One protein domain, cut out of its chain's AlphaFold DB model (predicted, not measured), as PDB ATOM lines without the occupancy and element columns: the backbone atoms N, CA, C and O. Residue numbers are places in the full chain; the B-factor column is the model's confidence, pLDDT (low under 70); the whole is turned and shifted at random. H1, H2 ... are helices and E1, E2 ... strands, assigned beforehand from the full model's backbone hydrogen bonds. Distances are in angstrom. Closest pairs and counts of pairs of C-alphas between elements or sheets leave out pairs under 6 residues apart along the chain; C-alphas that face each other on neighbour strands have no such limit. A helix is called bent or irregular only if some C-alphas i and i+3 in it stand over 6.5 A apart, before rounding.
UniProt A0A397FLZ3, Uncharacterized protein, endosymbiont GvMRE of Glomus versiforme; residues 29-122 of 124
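This is residues 29 to 122 of the 124 residues of an uncharacterized protein of endosymbiont GvMRE of Glomus versiforme (UniProt A0A397FLZ3). Two helices, H4 and H2, cross nearly at right angles in the middle of a small, mostly helical body; H1 packs on the first residues of H2, 52 to 55, and reaches away from the crossing, while H3 packs on H2 apart from H1. The long stretch of residues 65 to 80 swings round one side of H4, and the single strand E1 comes back past its far side, beside the beginning of H2. The printed part has 94 residues with four named helices and one named strand, in the order H1, H2, E1, H3, H4; E1 pairs with no named strand. The whole is compact and rounded, with a radius of gyration of the C-alphas of 13.2 A and spans of 38 by 33 by 24 A.

The longest helix, H4, covers residues 103 to 120 and measures 25.9 A, from C-alpha 103 at (47.142, -43.670, 47.787) to C-alpha 120 at (26.213, -47.384, 32.906). It is irregular: C-alphas 104 and 107 are 7.5 A apart. H2 is residues 52 to 64, 18.3 A long. H1 is residues 29 to 43, 21.0 A long, and begins with C-alpha 29 at (41.263, -55.180, 28.282). H3 is residues 92 to 100, 12.3 A. E1 is residues 81 to 87, 19.1 A.

H2 is the hub, touching the three other helices. It touches H4 about perpendicular, at 82 degrees, with the closest C-alphas, those of Ser 59 and Leu 114, 5.3 A apart; H4 uses residues 110 to 117 alone. H1 touches residues 52 to 55 of H2 alone, about perpendicular at 73 degrees; the closest C-alphas, of Glu 35 and Leu 52, are 6.4 A apart. H2 and H3 touch at a steep tilt of 69 degrees, only just short of about perpendicular, and run the same way; their closest C-alphas, of Gln 61 and Leu 94, are 6.5 A apart. H1, with residues 30 to 34 alone, and H4, with residues 111 to 118 alone, only just touch, with 3 pairs of C-alphas within 8 A, the closest those of Leu 30 and Arg 115 at 7.0 A. H3 and H4 are close but not clearly touching. The closest C-alphas of H2 and E1, of Ser 53 and Val 86, are 5.2 A apart. E1 and H4 are apart, as are H1 and H3. In H1, H2 and H3 every O i to N i+4 pair is within hydrogen-bond range; in H4 12 of 14 are.

The two C-alphas farthest apart, of Gln 45 and Gly 104, are 38.7 A apart. The printed part has no cut. The link from H2 to E1 is long, 16 residues; those from E1 to H3 and from H3 to H4 are tight. The mean pLDDT of the printed part is 90.5, and residue 74 is under 70.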
ATOM      1  N   HIS A  29      42.545 -54.813  28.886       93.94
ATOM      2  CA  HIS A  29      41.263 -55.180  28.282       93.94
ATOM      3  C   HIS A  29      40.211 -54.100  28.510       93.94
ATOM      4  O   HIS A  29      39.537 -53.706  27.561       93.94
ATOM      5  N   LEU A  30      40.142 -53.546  29.723       94.06
ATOM      6  CA  LEU A  30      39.238 -52.436  30.030       94.06
ATOM      7  C   LEU A  30      39.562 -51.200  29.179       94.06
ATOM      8  O   LEU A  30      38.671 -50.589  28.592       94.06
ATOM      9  N   CYS A  31      40.850 -50.859  29.050       95.31
ATOM     10  CA  CYS A  31      41.286 -49.782  28.158       95.31
ATOM     11  C   CYS A  31      40.862 -50.046  26.706       95.31
ATOM     12  O   CYS A  31      40.394 -49.136  26.023       95.31
ATOM     13  N   GLN A  32      41.006 -51.288  26.235       95.31
ATOM     14  CA  GLN A  32      40.635 -51.670  24.876       95.31
ATOM     15  C   GLN A  32      39.122 -51.585  24.645       95.31
ATOM     16  O   GLN A  32      38.696 -51.103  23.596       95.31
ATOM     17  N   GLN A  33      38.308 -52.016  25.612       93.88
ATOM     18  CA  GLN A  33      36.849 -51.896  25.565       93.88
ATOM     19  C   GLN A  33      36.422 -50.427  25.485       93.88
ATOM     20  O   GLN A  33      35.652 -50.057  24.598       93.88
ATOM     21  N   ALA A  34      36.997 -49.574  26.335       94.88
ATOM     22  CA  ALA A  34      36.763 -48.135  26.305       94.88
ATOM     23  C   ALA A  34      37.112 -47.515  24.941       94.88
ATOM     24  O   ALA A  34      36.336 -46.747  24.379       94.88
ATOM     25  N   GLU A  35      38.266 -47.863  24.368       94.75
ATOM     26  CA  GLU A  35      38.673 -47.380  23.044       94.75
ATOM     27  C   GLU A  35      37.755 -47.889  21.922       94.75
ATOM     28  O   GLU A  35      37.467 -47.147  20.981       94.75
ATOM     29  N   ASN A  36      37.271 -49.128  22.014       93.25
ATOM     30  CA  ASN A  36      36.320 -49.684  21.052       93.25
ATOM     31  C   ASN A  36      34.970 -48.962  21.113       93.25
ATOM     32  O   ASN A  36      34.425 -48.615  20.064       93.25
ATOM     33  N   MET A  37      34.471 -48.657  22.316       92.62
ATOM     34  CA  MET A  37      33.286 -47.816  22.498       92.62
ATOM     35  C   MET A  37      33.483 -46.443  21.846       92.62
ATOM     36  O   MET A  37      32.631 -46.007  21.074       92.62
ATOM     37  N   LEU A  38      34.613 -45.775  22.106       92.62
ATOM     38  CA  LEU A  38      34.907 -44.466  21.512       92.62
ATOM     39  C   LEU A  38      34.897 -44.525  19.979       92.62
ATOM     40  O   LEU A  38      34.303 -43.669  19.330       92.62
ATOM     41  N   LYS A  39      35.506 -45.559  19.384       91.12
ATOM     42  CA  LYS A  39      35.476 -45.773  17.927       91.12
ATOM     43  C   LYS A  39      34.055 -45.993  17.402       91.12
ATOM     44  O   LYS A  39      33.706 -45.436  16.363       91.12
ATOM     45  N   SER A  40      33.242 -46.771  18.118       89.31
ATOM     46  CA  SER A  40      31.838 -47.009  17.768       89.31
ATOM     47  C   SER A  40      31.031 -45.707  17.782       89.31
ATOM     48  O   SER A  40      30.388 -45.368  16.790       89.31
ATOM     49  N   GLN A  41      31.151 -44.903  18.840       88.19
ATOM     50  CA  GLN A  41      30.479 -43.604  18.943       88.19
ATOM     51  C   GLN A  41      30.896 -42.639  17.828       88.19
ATOM     52  O   GLN A  41      30.036 -42.020  17.202       88.19
ATOM     53  N   LEU A  42      32.192 -42.575  17.501       87.69
ATOM     54  CA  LEU A  42      32.688 -41.766  16.383       87.69
ATOM     55  C   LEU A  42      32.058 -42.178  15.045       87.69
ATOM     56  O   LEU A  42      31.695 -41.309  14.255       87.69
ATOM     57  N   SER A  43      31.880 -43.482  14.799       86.94
ATOM     58  CA  SER A  43      31.217 -43.979  13.580       86.94
ATOM     59  C   SER A  43      29.739 -43.575  13.493       86.94
ATOM     60  O   SER A  43      29.213 -43.375  12.401       86.94
ATOM     61  N   GLN A  44      29.097 -43.375  14.645       88.00
ATOM     62  CA  GLN A  44      27.716 -42.906  14.776       88.00
ATOM     63  C   GLN A  44      27.606 -41.373  14.813       88.00
ATOM     64  O   GLN A  44      26.539 -40.846  15.112       88.00
ATOM     65  N   GLN A  45      28.698 -40.644  14.539       86.62
ATOM     66  CA  GLN A  45      28.779 -39.179  14.654       86.62
ATOM     67  C   GLN A  45      28.464 -38.658  16.072       86.62
ATOM     68  O   GLN A  45      28.091 -37.500  16.259       86.62
ATOM     69  N   ASN A  46      28.646 -39.502  17.091       85.31
ATOM     70  CA  ASN A  46      28.549 -39.124  18.491       85.31
ATOM     71  C   ASN A  46      29.940 -38.727  19.013       85.31
ATOM     72  O   ASN A  46      30.831 -39.560  19.168       85.31
ATOM     73  N   TYR A  47      30.110 -37.437  19.310       83.94
ATOM     74  CA  TYR A  47      31.371 -36.841  19.771       83.94
ATOM     75  C   TYR A  47      31.371 -36.504  21.268       83.94
ATOM     76  O   TYR A  47      32.100 -35.604  21.692       83.94
ATOM     77  N   THR A  48      30.547 -37.196  22.065       84.69
ATOM     78  CA  THR A  48      30.415 -36.941  23.512       84.69
ATOM     79  C   THR A  48      31.758 -37.068  24.236       84.69
ATOM     80  O   THR A  48      32.067 -36.255  25.106       84.69
ATOM     81  N   TYR A  49      32.593 -38.032  23.837       84.88
ATOM     82  CA  TYR A  49      33.937 -38.226  24.379       84.88
ATOM     83  C   TYR A  49      34.969 -38.235  23.249       84.88
ATOM     84  O   TYR A  49      34.820 -38.946  22.258       84.88
ATOM     85  N   ARG A  50      36.054 -37.470  23.399       86.25
ATOM     86  CA  ARG A  50      37.091 -37.317  22.363       86.25
ATOM     87  C   ARG A  50      38.291 -38.231  22.568       86.25
ATOM     88  O   ARG A  50      39.114 -38.371  21.670       86.25
ATOM     89  N   SER A  51      38.459 -38.796  23.765       92.00
ATOM     90  CA  SER A  51      39.619 -39.632  24.098       92.00
ATOM     91  C   SER A  51      39.387 -40.506  25.328       92.00
ATOM     92  O   SER A  51      38.556 -40.190  26.180       92.00
ATOM     93  N   LEU A  52      40.212 -41.546  25.479       93.81
ATOM     94  CA  LEU A  52      40.242 -42.377  26.686       93.81
ATOM     95  C   LEU A  52      40.552 -41.550  27.944       93.81
ATOM     96  O   LEU A  52      39.920 -41.737  28.977       93.81
ATOM     97  N   SER A  53      41.476 -40.586  27.866       93.50
ATOM     98  CA  SER A  53      41.780 -39.699  28.997       93.50
ATOM     99  C   SER A  53      40.583 -38.849  29.417       93.50
ATOM    100  O   SER A  53      40.421 -38.552  30.597       93.50
ATOM    101  N   GLU A  54      39.759 -38.418  28.461       92.31
ATOM    102  CA  GLU A  54      38.525 -37.699  28.763       92.31
ATOM    103  C   GLU A  54      37.502 -38.608  29.429       92.31
ATOM    104  O   GLU A  54      36.960 -38.227  30.462       92.31
ATOM    105  N   LEU A  55      37.331 -39.822  28.911       93.94
ATOM    106  CA  LEU A  55      36.437 -40.812  29.496       93.94
ATOM    107  C   LEU A  55      36.838 -41.180  30.931       93.94
ATOM    108  O   LEU A  55      35.991 -41.202  31.816       93.94
ATOM    109  N   ILE A  56      38.136 -41.369  31.196       95.50
ATOM    110  CA  ILE A  56      38.651 -41.614  32.551       95.50
ATOM    111  C   ILE A  56      38.294 -40.451  33.482       95.50
ATOM    112  O   ILE A  56      37.790 -40.679  34.581       95.50
ATOM    113  N   ARG A  57      38.504 -39.199  33.053       94.69
ATOM    114  CA  ARG A  57      38.145 -38.026  33.867       94.69
ATOM    115  C   ARG A  57      36.647 -37.964  34.147       94.69
ATOM    116  O   ARG A  57      36.281 -37.703  35.285       94.69
ATOM    117  N   GLN A  58      35.813 -38.222  33.142       94.69
ATOM    118  CA  GLN A  58      34.356 -38.233  33.296       94.69
ATOM    119  C   GLN A  58      33.900 -39.342  34.249       94.69
ATOM    120  O   GLN A  58      33.085 -39.087  35.125       94.69
ATOM    121  N   SER A  59      34.493 -40.536  34.158       96.00
ATOM    122  CA  SER A  59      34.191 -41.635  35.081       96.00
ATOM    123  C   SER A  59      34.543 -41.292  36.533       96.00
ATOM    124  O   SER A  59      33.736 -41.494  37.437       96.00
ATOM    125  N   LEU A  60      35.715 -40.686  36.763       96.19
ATOM    126  CA  LEU A  60      36.132 -40.267  38.099       96.19
ATOM    127  C   LEU A  60      35.267 -39.114  38.621       96.19
ATOM    128  O   LEU A  60      34.981 -39.049  39.812       96.19
ATOM    129  N   GLN A  61      34.848 -38.210  37.736       95.75
ATOM    130  CA  GLN A  61      33.956 -37.109  38.081       95.75
ATOM    131  C   GLN A  61      32.560 -37.616  38.460       95.75
ATOM    132  O   GLN A  61      32.017 -37.158  39.460       95.75
ATOM    133  N   ALA A  62      32.014 -38.590  37.728       95.69
ATOM    134  CA  ALA A  62      30.746 -39.227  38.069       95.69
ATOM    135  C   ALA A  62      30.806 -39.878  39.458       95.69
ATOM    136  O   ALA A  62      29.869 -39.740  40.241       95.69
ATOM    137  N   TYR A  63      31.934 -40.512  39.802       96.69
ATOM    138  CA  TYR A  63      32.153 -41.037  41.150       96.69
ATOM    139  C   TYR A  63      32.232 -39.919  42.199       96.69
ATOM    140  O   TYR A  63      31.549 -39.978  43.216       96.69
ATOM    141  N   GLN A  64      33.001 -38.856  41.936       96.12
ATOM    142  CA  GLN A  64      33.087 -37.688  42.825       96.12
ATOM    143  C   GLN A  64      31.708 -37.069  43.112       96.12
ATOM    144  O   GLN A  64      31.469 -36.566  44.208       96.12
ATOM    145  N   GLN A  65      30.823 -37.070  42.116       95.38
ATOM    146  CA  GLN A  65      29.479 -36.499  42.191       95.38
ATOM    147  C   GLN A  65      28.438 -37.466  42.781       95.38
ATOM    148  O   GLN A  65      27.295 -37.059  42.970       95.38
ATOM    149  N   GLY A  66      28.817 -38.712  43.088       94.50
ATOM    150  CA  GLY A  66      27.903 -39.736  43.598       94.50
ATOM    151  C   GLY A  66      26.913 -40.255  42.552       94.50
ATOM    152  O   GLY A  66      25.857 -40.764  42.910       94.50
ATOM    153  N   GLU A  67      27.210 -40.105  41.259       94.44
ATOM    154  CA  GLU A  67      26.351 -40.639  40.197       94.44
ATOM    155  C   GLU A  67      26.638 -42.106  39.851       94.44
ATOM    156  O   GLU A  67      25.875 -42.737  39.115       94.44
ATOM    157  N   ILE A  68      27.785 -42.619  40.291       94.06
ATOM    158  CA  ILE A  68      28.137 -44.034  40.229       94.06
ATOM    159  C   ILE A  68      28.699 -44.448  41.584       94.06
ATOM    160  O   ILE A  68      29.482 -43.709  42.185       94.06
ATOM    161  N   ASP A  69      28.334 -45.646  42.020       92.19
ATOM    162  CA  ASP A  69      28.878 -46.265  43.221       92.19
ATOM    163  C   ASP A  69      29.940 -47.286  42.827       92.19
ATOM    164  O   ASP A  69      29.749 -48.091  41.913       92.19
ATOM    165  N   LEU A  70      31.082 -47.247  43.512       92.19
ATOM    166  CA  LEU A  70      32.166 -48.189  43.262       92.19
ATOM    167  C   LEU A  70      32.042 -49.369  44.210       92.19
ATOM    168  O   LEU A  70      32.022 -49.197  45.430       92.19
ATOM    169  N   ASN A  71      32.053 -50.574  43.653       86.00
ATOM    170  CA  ASN A  71      32.270 -51.777  44.433       86.00
ATOM    171  C   ASN A  71      33.733 -52.178  44.272       86.00
ATOM    172  O   ASN A  71      34.098 -52.859  43.319       86.00
ATOM    173  N   LEU A  72      34.588 -51.704  45.181       81.19
ATOM    174  CA  LEU A  72      36.015 -52.014  45.154       81.19
ATOM    175  C   LEU A  72      36.239 -53.490  45.508       81.19
ATOM    176  O   LEU A  72      36.580 -53.835  46.639       81.19
ATOM    177  N   THR A  73      36.051 -54.369  44.528       71.69
ATOM    178  CA  THR A  73      36.487 -55.761  44.598       71.69
ATOM    179  C   THR A  73      37.997 -55.846  44.410       71.69
ATOM    180  O   THR A  73      38.650 -54.905  43.948       71.69
ATOM    181  N   GLU A  74      38.585 -56.988  44.765       68.69
ATOM    182  CA  GLU A  74      40.010 -57.203  44.542       68.69
ATOM    183  C   GLU A  74      40.326 -57.072  43.043       68.69
ATOM    184  O   GLU A  74      39.742 -57.765  42.210       68.69
ATOM    185  N   ARG A  75      41.229 -56.145  42.686       78.00
ATOM    186  CA  ARG A  75      41.679 -55.993  41.296       78.00
ATOM    187  C   ARG A  75      42.243 -57.316  40.810       78.00
ATOM    188  O   ARG A  75      43.074 -57.917  41.493       78.00
ATOM    189  N   ASP A  76      41.917 -57.675  39.574       79.31
ATOM    190  CA  ASP A  76      42.603 -58.766  38.903       79.31
ATOM    191  C   ASP A  76      44.094 -58.411  38.742       79.31
ATOM    192  O   ASP A  76      44.485 -57.520  37.969       79.31
ATOM    193  N   LYS A  77      44.919 -59.086  39.547       78.00
ATOM    194  CA  LYS A  77      46.381 -58.964  39.568       78.00
ATOM    195  C   LYS A  77      47.030 -59.677  38.380       78.00
ATOM    196  O   LYS A  77      48.162 -59.345  38.044       78.00
ATOM    197  N   SER A  78      46.331 -60.628  37.763       84.50
ATOM    198  CA  SER A  78      46.811 -61.399  36.613       84.50
ATOM    199  C   SER A  78      46.518 -60.717  35.276       84.50
ATOM    200  O   SER A  78      47.224 -60.957  34.297       84.50
ATOM    201  N   ALA A  79      45.523 -59.823  35.241       87.12
ATOM    202  CA  ALA A  79      45.171 -59.095  34.033       87.12
ATOM    203  C   ALA A  79      46.348 -58.252  33.505       87.12
ATOM    204  O   ALA A  79      46.963 -57.501  34.279       87.12
ATOM    205  N   PRO A  80      46.612 -58.284  32.183       91.62
ATOM    206  CA  PRO A  80      47.636 -57.449  31.572       91.62
ATOM    207  C   PRO A  80      47.347 -55.974  31.853       91.62
ATOM    208  O   PRO A  80      46.197 -55.528  31.793       91.62
ATOM    209  N   LYS A  81      48.392 -55.205  32.170       94.44
ATOM    210  CA  LYS A  81      48.277 -53.772  32.462       94.44
ATOM    211  C   LYS A  81      48.823 -52.933  31.308       94.44
ATOM    212  O   LYS A  81      49.806 -53.300  30.672       94.44
ATOM    213  N   ARG A  82      48.189 -51.791  31.059       95.12
ATOM    214  CA  ARG A  82      48.600 -50.770  30.093       95.12
ATOM    215  C   ARG A  82      48.795 -49.447  30.821       95.12
ATOM    216  O   ARG A  82      47.933 -49.026  31.593       95.12
ATOM    217  N   GLU A  83      49.921 -48.793  30.557       96.06
ATOM    218  CA  GLU A  83      50.183 -47.457  31.081       96.06
ATOM    219  C   GLU A  83      49.388 -46.404  30.310       96.06
ATOM    220  O   GLU A  83      49.460 -46.322  29.083       96.06
ATOM    221  N   ILE A  84      48.639 -45.583  31.041       93.69
ATOM    222  CA  ILE A  84      47.852 -44.481  30.496       93.69
ATOM    223  C   ILE A  84      48.178 -43.214  31.275       93.69
ATOM    224  O   ILE A  84      47.994 -43.155  32.490       93.69
ATOM    225  N   THR A  85      48.613 -42.172  30.570       93.75
ATOM    226  CA  THR A  85      48.802 -40.839  31.152       93.75
ATOM    227  C   THR A  85      47.563 -39.980  30.933       93.75
ATOM    228  O   THR A  85      47.167 -39.701  29.802       93.75
ATOM    229  N   VAL A  86      46.977 -39.492  32.024       92.44
ATOM    230  CA  VAL A  86      45.832 -38.578  32.010       92.44
ATOM    231  C   VAL A  86      46.266 -37.206  32.505       92.44
ATOM    232  O   VAL A  86      46.945 -37.063  33.519       92.44
ATOM    233  N   ARG A  87      45.858 -36.165  31.778       90.06
ATOM    234  CA  ARG A  87      46.082 -34.766  32.155       90.06
ATOM    235  C   ARG A  87      44.849 -34.230  32.884       90.06
ATOM    236  O   ARG A  87      43.809 -34.063  32.263       90.06
ATOM    237  N   PHE A  88      44.962 -33.875  34.152       86.19
ATOM    238  CA  PHE A  88      43.891 -33.275  34.956       86.19
ATOM    239  C   PHE A  88      43.867 -31.740  34.898       86.19
ATOM    240  O   PHE A  88      43.049 -31.112  35.557       86.19
ATOM    241  N   SER A  89      44.722 -31.114  34.078       70.81
ATOM    242  CA  SER A  89      44.897 -29.652  34.056       70.81
ATOM    243  C   SER A  89      43.638 -28.834  33.765       70.81
ATOM    244  O   SER A  89      43.625 -27.636  34.015       70.81
ATOM    245  N   LEU A  90      42.600 -29.462  33.212       70.81
ATOM    246  CA  LEU A  90      41.327 -28.820  32.891       70.81
ATOM    247  C   LEU A  90      40.348 -28.796  34.077       70.81
ATOM    248  O   LEU A  90      39.342 -28.103  34.001       70.81
ATOM    249  N   ASN A  91      40.622 -29.536  35.157       80.38
ATOM    250  CA  ASN A  91      39.733 -29.622  36.311       80.38
ATOM    251  C   ASN A  91      40.535 -29.769  37.625       80.38
ATOM    252  O   ASN A  91      40.813 -30.887  38.065       80.38
ATOM    253  N   PRO A  92      40.907 -28.645  38.272       84.50
ATOM    254  CA  PRO A  92      41.613 -28.663  39.554       84.50
ATOM    255  C   PRO A  92      40.829 -29.350  40.679       84.50
ATOM    256  O   PRO A  92      41.437 -29.975  41.543       84.50
ATOM    257  N   SER A  93      39.491 -29.272  40.662       90.50
ATOM    258  CA  SER A  93      38.647 -29.956  41.652       90.50
ATOM    259  C   SER A  93      38.803 -31.472  41.546       90.50
ATOM    260  O   SER A  93      39.046 -32.129  42.554       90.50
ATOM    261  N   LEU A  94      38.778 -32.007  40.323       91.81
ATOM    262  CA  LEU A  94      38.963 -33.434  40.072       91.81
ATOM    263  C   LEU A  94      40.375 -33.913  40.446       91.81
ATOM    264  O   LEU A  94      40.541 -35.021  40.951       91.81
ATOM    265  N   LEU A  95      41.397 -33.074  40.237       91.62
ATOM    266  CA  LEU A  95      42.763 -33.370  40.680       91.62
ATOM    267  C   LEU A  95      42.869 -33.428  42.211       91.62
ATOM    268  O   LEU A  95      43.479 -34.345  42.753       91.62
ATOM    269  N   ASN A  96      42.258 -32.470  42.910       91.75
ATOM    270  CA  ASN A  96      42.219 -32.464  44.372       91.75
ATOM    271  C   ASN A  96      41.458 -33.677  44.910       91.75
ATOM    272  O   ASN A  96      41.917 -34.318  45.852       91.75
ATOM    273  N   PHE A  97      40.336 -34.028  44.276       94.19
ATOM    274  CA  PHE A  97      39.594 -35.237  44.600       94.19
ATOM    275  C   PHE A  97      40.469 -36.480  44.434       94.19
ATOM    276  O   PHE A  97      40.613 -37.247  45.379       94.19
ATOM    277  N   TYR A  98      41.149 -36.629  43.296       93.75
ATOM    278  CA  TYR A  98      42.089 -37.726  43.074       93.75
ATOM    279  C   TYR A  98      43.141 -37.846  44.191       93.75
ATOM    280  O   TYR A  98      43.389 -38.940  44.699       93.75
ATOM    281  N   TYR A  99      43.743 -36.729  44.611       93.00
ATOM    282  CA  TYR A  99      44.729 -36.739  45.694       93.00
ATOM    283  C   TYR A  99      44.123 -36.993  47.079       93.00
ATOM    284  O   TYR A  99      44.833 -37.503  47.946       93.00
ATOM    285  N   SER A 100      42.834 -36.710  47.282       94.19
ATOM    286  CA  SER A 100      42.119 -37.051  48.517       94.19
ATOM    287  C   SER A 100      41.842 -38.553  48.668       94.19
ATOM    288  O   SER A 100      41.622 -39.025  49.780       94.19
ATOM    289  N   LEU A 101      41.892 -39.319  47.569       93.75
ATOM    290  CA  LEU A 101      41.714 -40.771  47.602       93.75
ATOM    291  C   LEU A 101      42.905 -41.479  48.276       93.75
ATOM    292  O   LEU A 101      44.051 -41.035  48.102       93.75
ATOM    293  N   PRO A 102      42.675 -42.629  48.946       92.75
ATOM    294  CA  PRO A 102      43.740 -43.430  49.542       92.75
ATOM    295  C   PRO A 102      44.789 -43.837  48.506       92.75
ATOM    296  O   PRO A 102      44.462 -44.438  47.482       92.75
ATOM    297  N   GLU A 103      46.062 -43.539  48.773       89.19
ATOM    298  CA  GLU A 103      47.142 -43.670  47.787       89.19
ATOM    299  C   GLU A 103      47.243 -45.076  47.181       89.19
ATOM    300  O   GLU A 103      47.266 -45.211  45.958       89.19
ATOM    301  N   GLY A 104      47.189 -46.119  48.016       89.19
ATOM    302  CA  GLY A 104      47.240 -47.517  47.574       89.19
ATOM    303  C   GLY A 104      46.013 -47.995  46.786       89.19
ATOM    304  O   GLY A 104      46.056 -49.067  46.188       89.19
ATOM    305  N   GLN A 105      44.927 -47.216  46.758       91.38
ATOM    306  CA  GLN A 105      43.681 -47.564  46.068       91.38
ATOM    307  C   GLN A 105      43.394 -46.680  44.853       91.38
ATOM    308  O   GLN A 105      42.524 -47.023  44.061       91.38
ATOM    309  N   ARG A 106      44.132 -45.582  44.641       93.00
ATOM    310  CA  ARG A 106      43.898 -44.632  43.535       93.00
ATOM    311  C   ARG A 106      43.756 -45.315  42.177       93.00
ATOM    312  O   ARG A 106      42.805 -45.045  41.454       93.00
ATOM    313  N   THR A 107      44.661 -46.231  41.833       93.00
ATOM    314  CA  THR A 107      44.580 -46.961  40.557       93.00
ATOM    315  C   THR A 107      43.374 -47.897  40.496       93.00
ATOM    316  O   THR A 107      42.767 -48.010  39.439       93.00
ATOM    317  N   ALA A 108      43.012 -48.541  41.610       92.62
ATOM    318  CA  ALA A 108      41.819 -49.384  41.684       92.62
ATOM    319  C   ALA A 108      40.549 -48.561  41.491       92.62
ATOM    320  O   ALA A 108      39.706 -48.935  40.694       92.62
ATOM    321  N   ILE A 109      40.468 -47.403  42.142       95.06
ATOM    322  CA  ILE A 109      39.342 -46.480  42.030       95.06
ATOM    323  C   ILE A 109      39.196 -45.964  40.597       95.06
ATOM    324  O   ILE A 109      38.086 -45.932  40.093       95.06
ATOM    325  N   ILE A 110      40.295 -45.607  39.921       95.38
ATOM    326  CA  ILE A 110      40.264 -45.174  38.510       95.38
ATOM    327  C   ILE A 110      39.800 -46.301  37.579       95.38
ATOM    328  O   ILE A 110      39.031 -46.070  36.649       95.38
ATOM    329  N   GLU A 111      40.308 -47.514  37.795       94.31
ATOM    330  CA  GLU A 111      39.937 -48.689  37.004       94.31
ATOM    331  C   GLU A 111      38.460 -49.036  37.201       94.31
ATOM    332  O   GLU A 111      37.724 -49.202  36.232       94.31
ATOM    333  N   GLU A 112      38.017 -49.065  38.453       94.88
ATOM    334  CA  GLU A 112      36.655 -49.406  38.833       94.88
ATOM    335  C   GLU A 112      35.659 -48.326  38.414       94.88
ATOM    336  O   GLU A 112      34.605 -48.643  37.867       94.88
ATOM    337  N   SER A 113      36.011 -47.043  38.564       96.06
ATOM    338  CA  SER A 113      35.175 -45.949  38.067       96.06
ATOM    339  C   SER A 113      34.991 -46.052  36.564       96.06
ATOM    340  O   SER A 113      33.874 -45.897  36.082       96.06
ATOM    341  N   LEU A 114      36.056 -46.356  35.814       95.50
ATOM    342  CA  LEU A 114      35.960 -46.546  34.372       95.50
ATOM    343  C   LEU A 114      35.073 -47.748  34.022       95.50
ATOM    344  O   LEU A 114      34.229 -47.620  33.141       95.50
ATOM    345  N   ARG A 115      35.232 -48.884  34.714       94.69
ATOM    346  CA  ARG A 115      34.416 -50.093  34.512       94.69
ATOM    347  C   ARG A 115      32.930 -49.809  34.720       94.69
ATOM    348  O   ARG A 115      32.150 -49.968  33.786       94.69
ATOM    349  N   VAL A 116      32.557 -49.323  35.904       94.25
ATOM    350  CA  VAL A 116      31.159 -49.029  36.259       94.25
ATOM    351  C   VAL A 116      30.571 -47.963  35.333       94.25
ATOM    352  O   VAL A 116      29.414 -48.044  34.922       94.25
ATOM    353  N   TYR A 117      31.366 -46.964  34.949       95.06
ATOM    354  CA  TYR A 117      30.909 -45.931  34.026       95.06
ATOM    355  C   TYR A 117      30.625 -46.488  32.623       95.06
ATOM    356  O   TYR A 117      29.630 -46.109  32.010       95.06
ATOM    357  N   LEU A 118      31.448 -47.411  32.117       93.06
ATOM    358  CA  LEU A 118      31.192 -48.091  30.843       93.06
ATOM    359  C   LEU A 118      29.934 -48.970  30.893       93.06
ATOM    360  O   LEU A 118      29.163 -48.953  29.932       93.06
ATOM    361  N   GLU A 119      29.699 -49.671  32.004       91.56
ATOM    362  CA  GLU A 119      28.469 -50.446  32.245       91.56
ATOM    363  C   GLU A 119      27.235 -49.539  32.238       91.56
ATOM    364  O   GLU A 119      26.259 -49.814  31.542       91.56
ATOM    365  N   ARG A 120      27.297 -48.384  32.916       90.56
ATOM    366  CA  ARG A 120      26.213 -47.384  32.906       90.56
ATOM    367  C   ARG A 120      25.919 -46.844  31.505       90.56
ATOM    368  O   ARG A 120      24.775 -46.510  31.206       90.56
ATOM    369  N   LEU A 121      26.931 -46.755  30.643       87.94
ATOM    370  CA  LEU A 121      26.768 -46.366  29.240       87.94
ATOM    371  C   LEU A 121      26.262 -47.516  28.344       87.94
ATOM    372  O   LEU A 121      26.050 -47.289  27.153       87.94
ATOM    373  N   GLY A 122      26.086 -48.727  28.884       80.88
ATOM    374  CA  GLY A 122      25.637 -49.917  28.155       80.88
ATOM    375  C   GLY A 122      26.714 -50.559  27.278       80.88
ATOM    376  O   GLY A 122      26.384 -51.139  26.247       80.88
TER     377      GLY A 122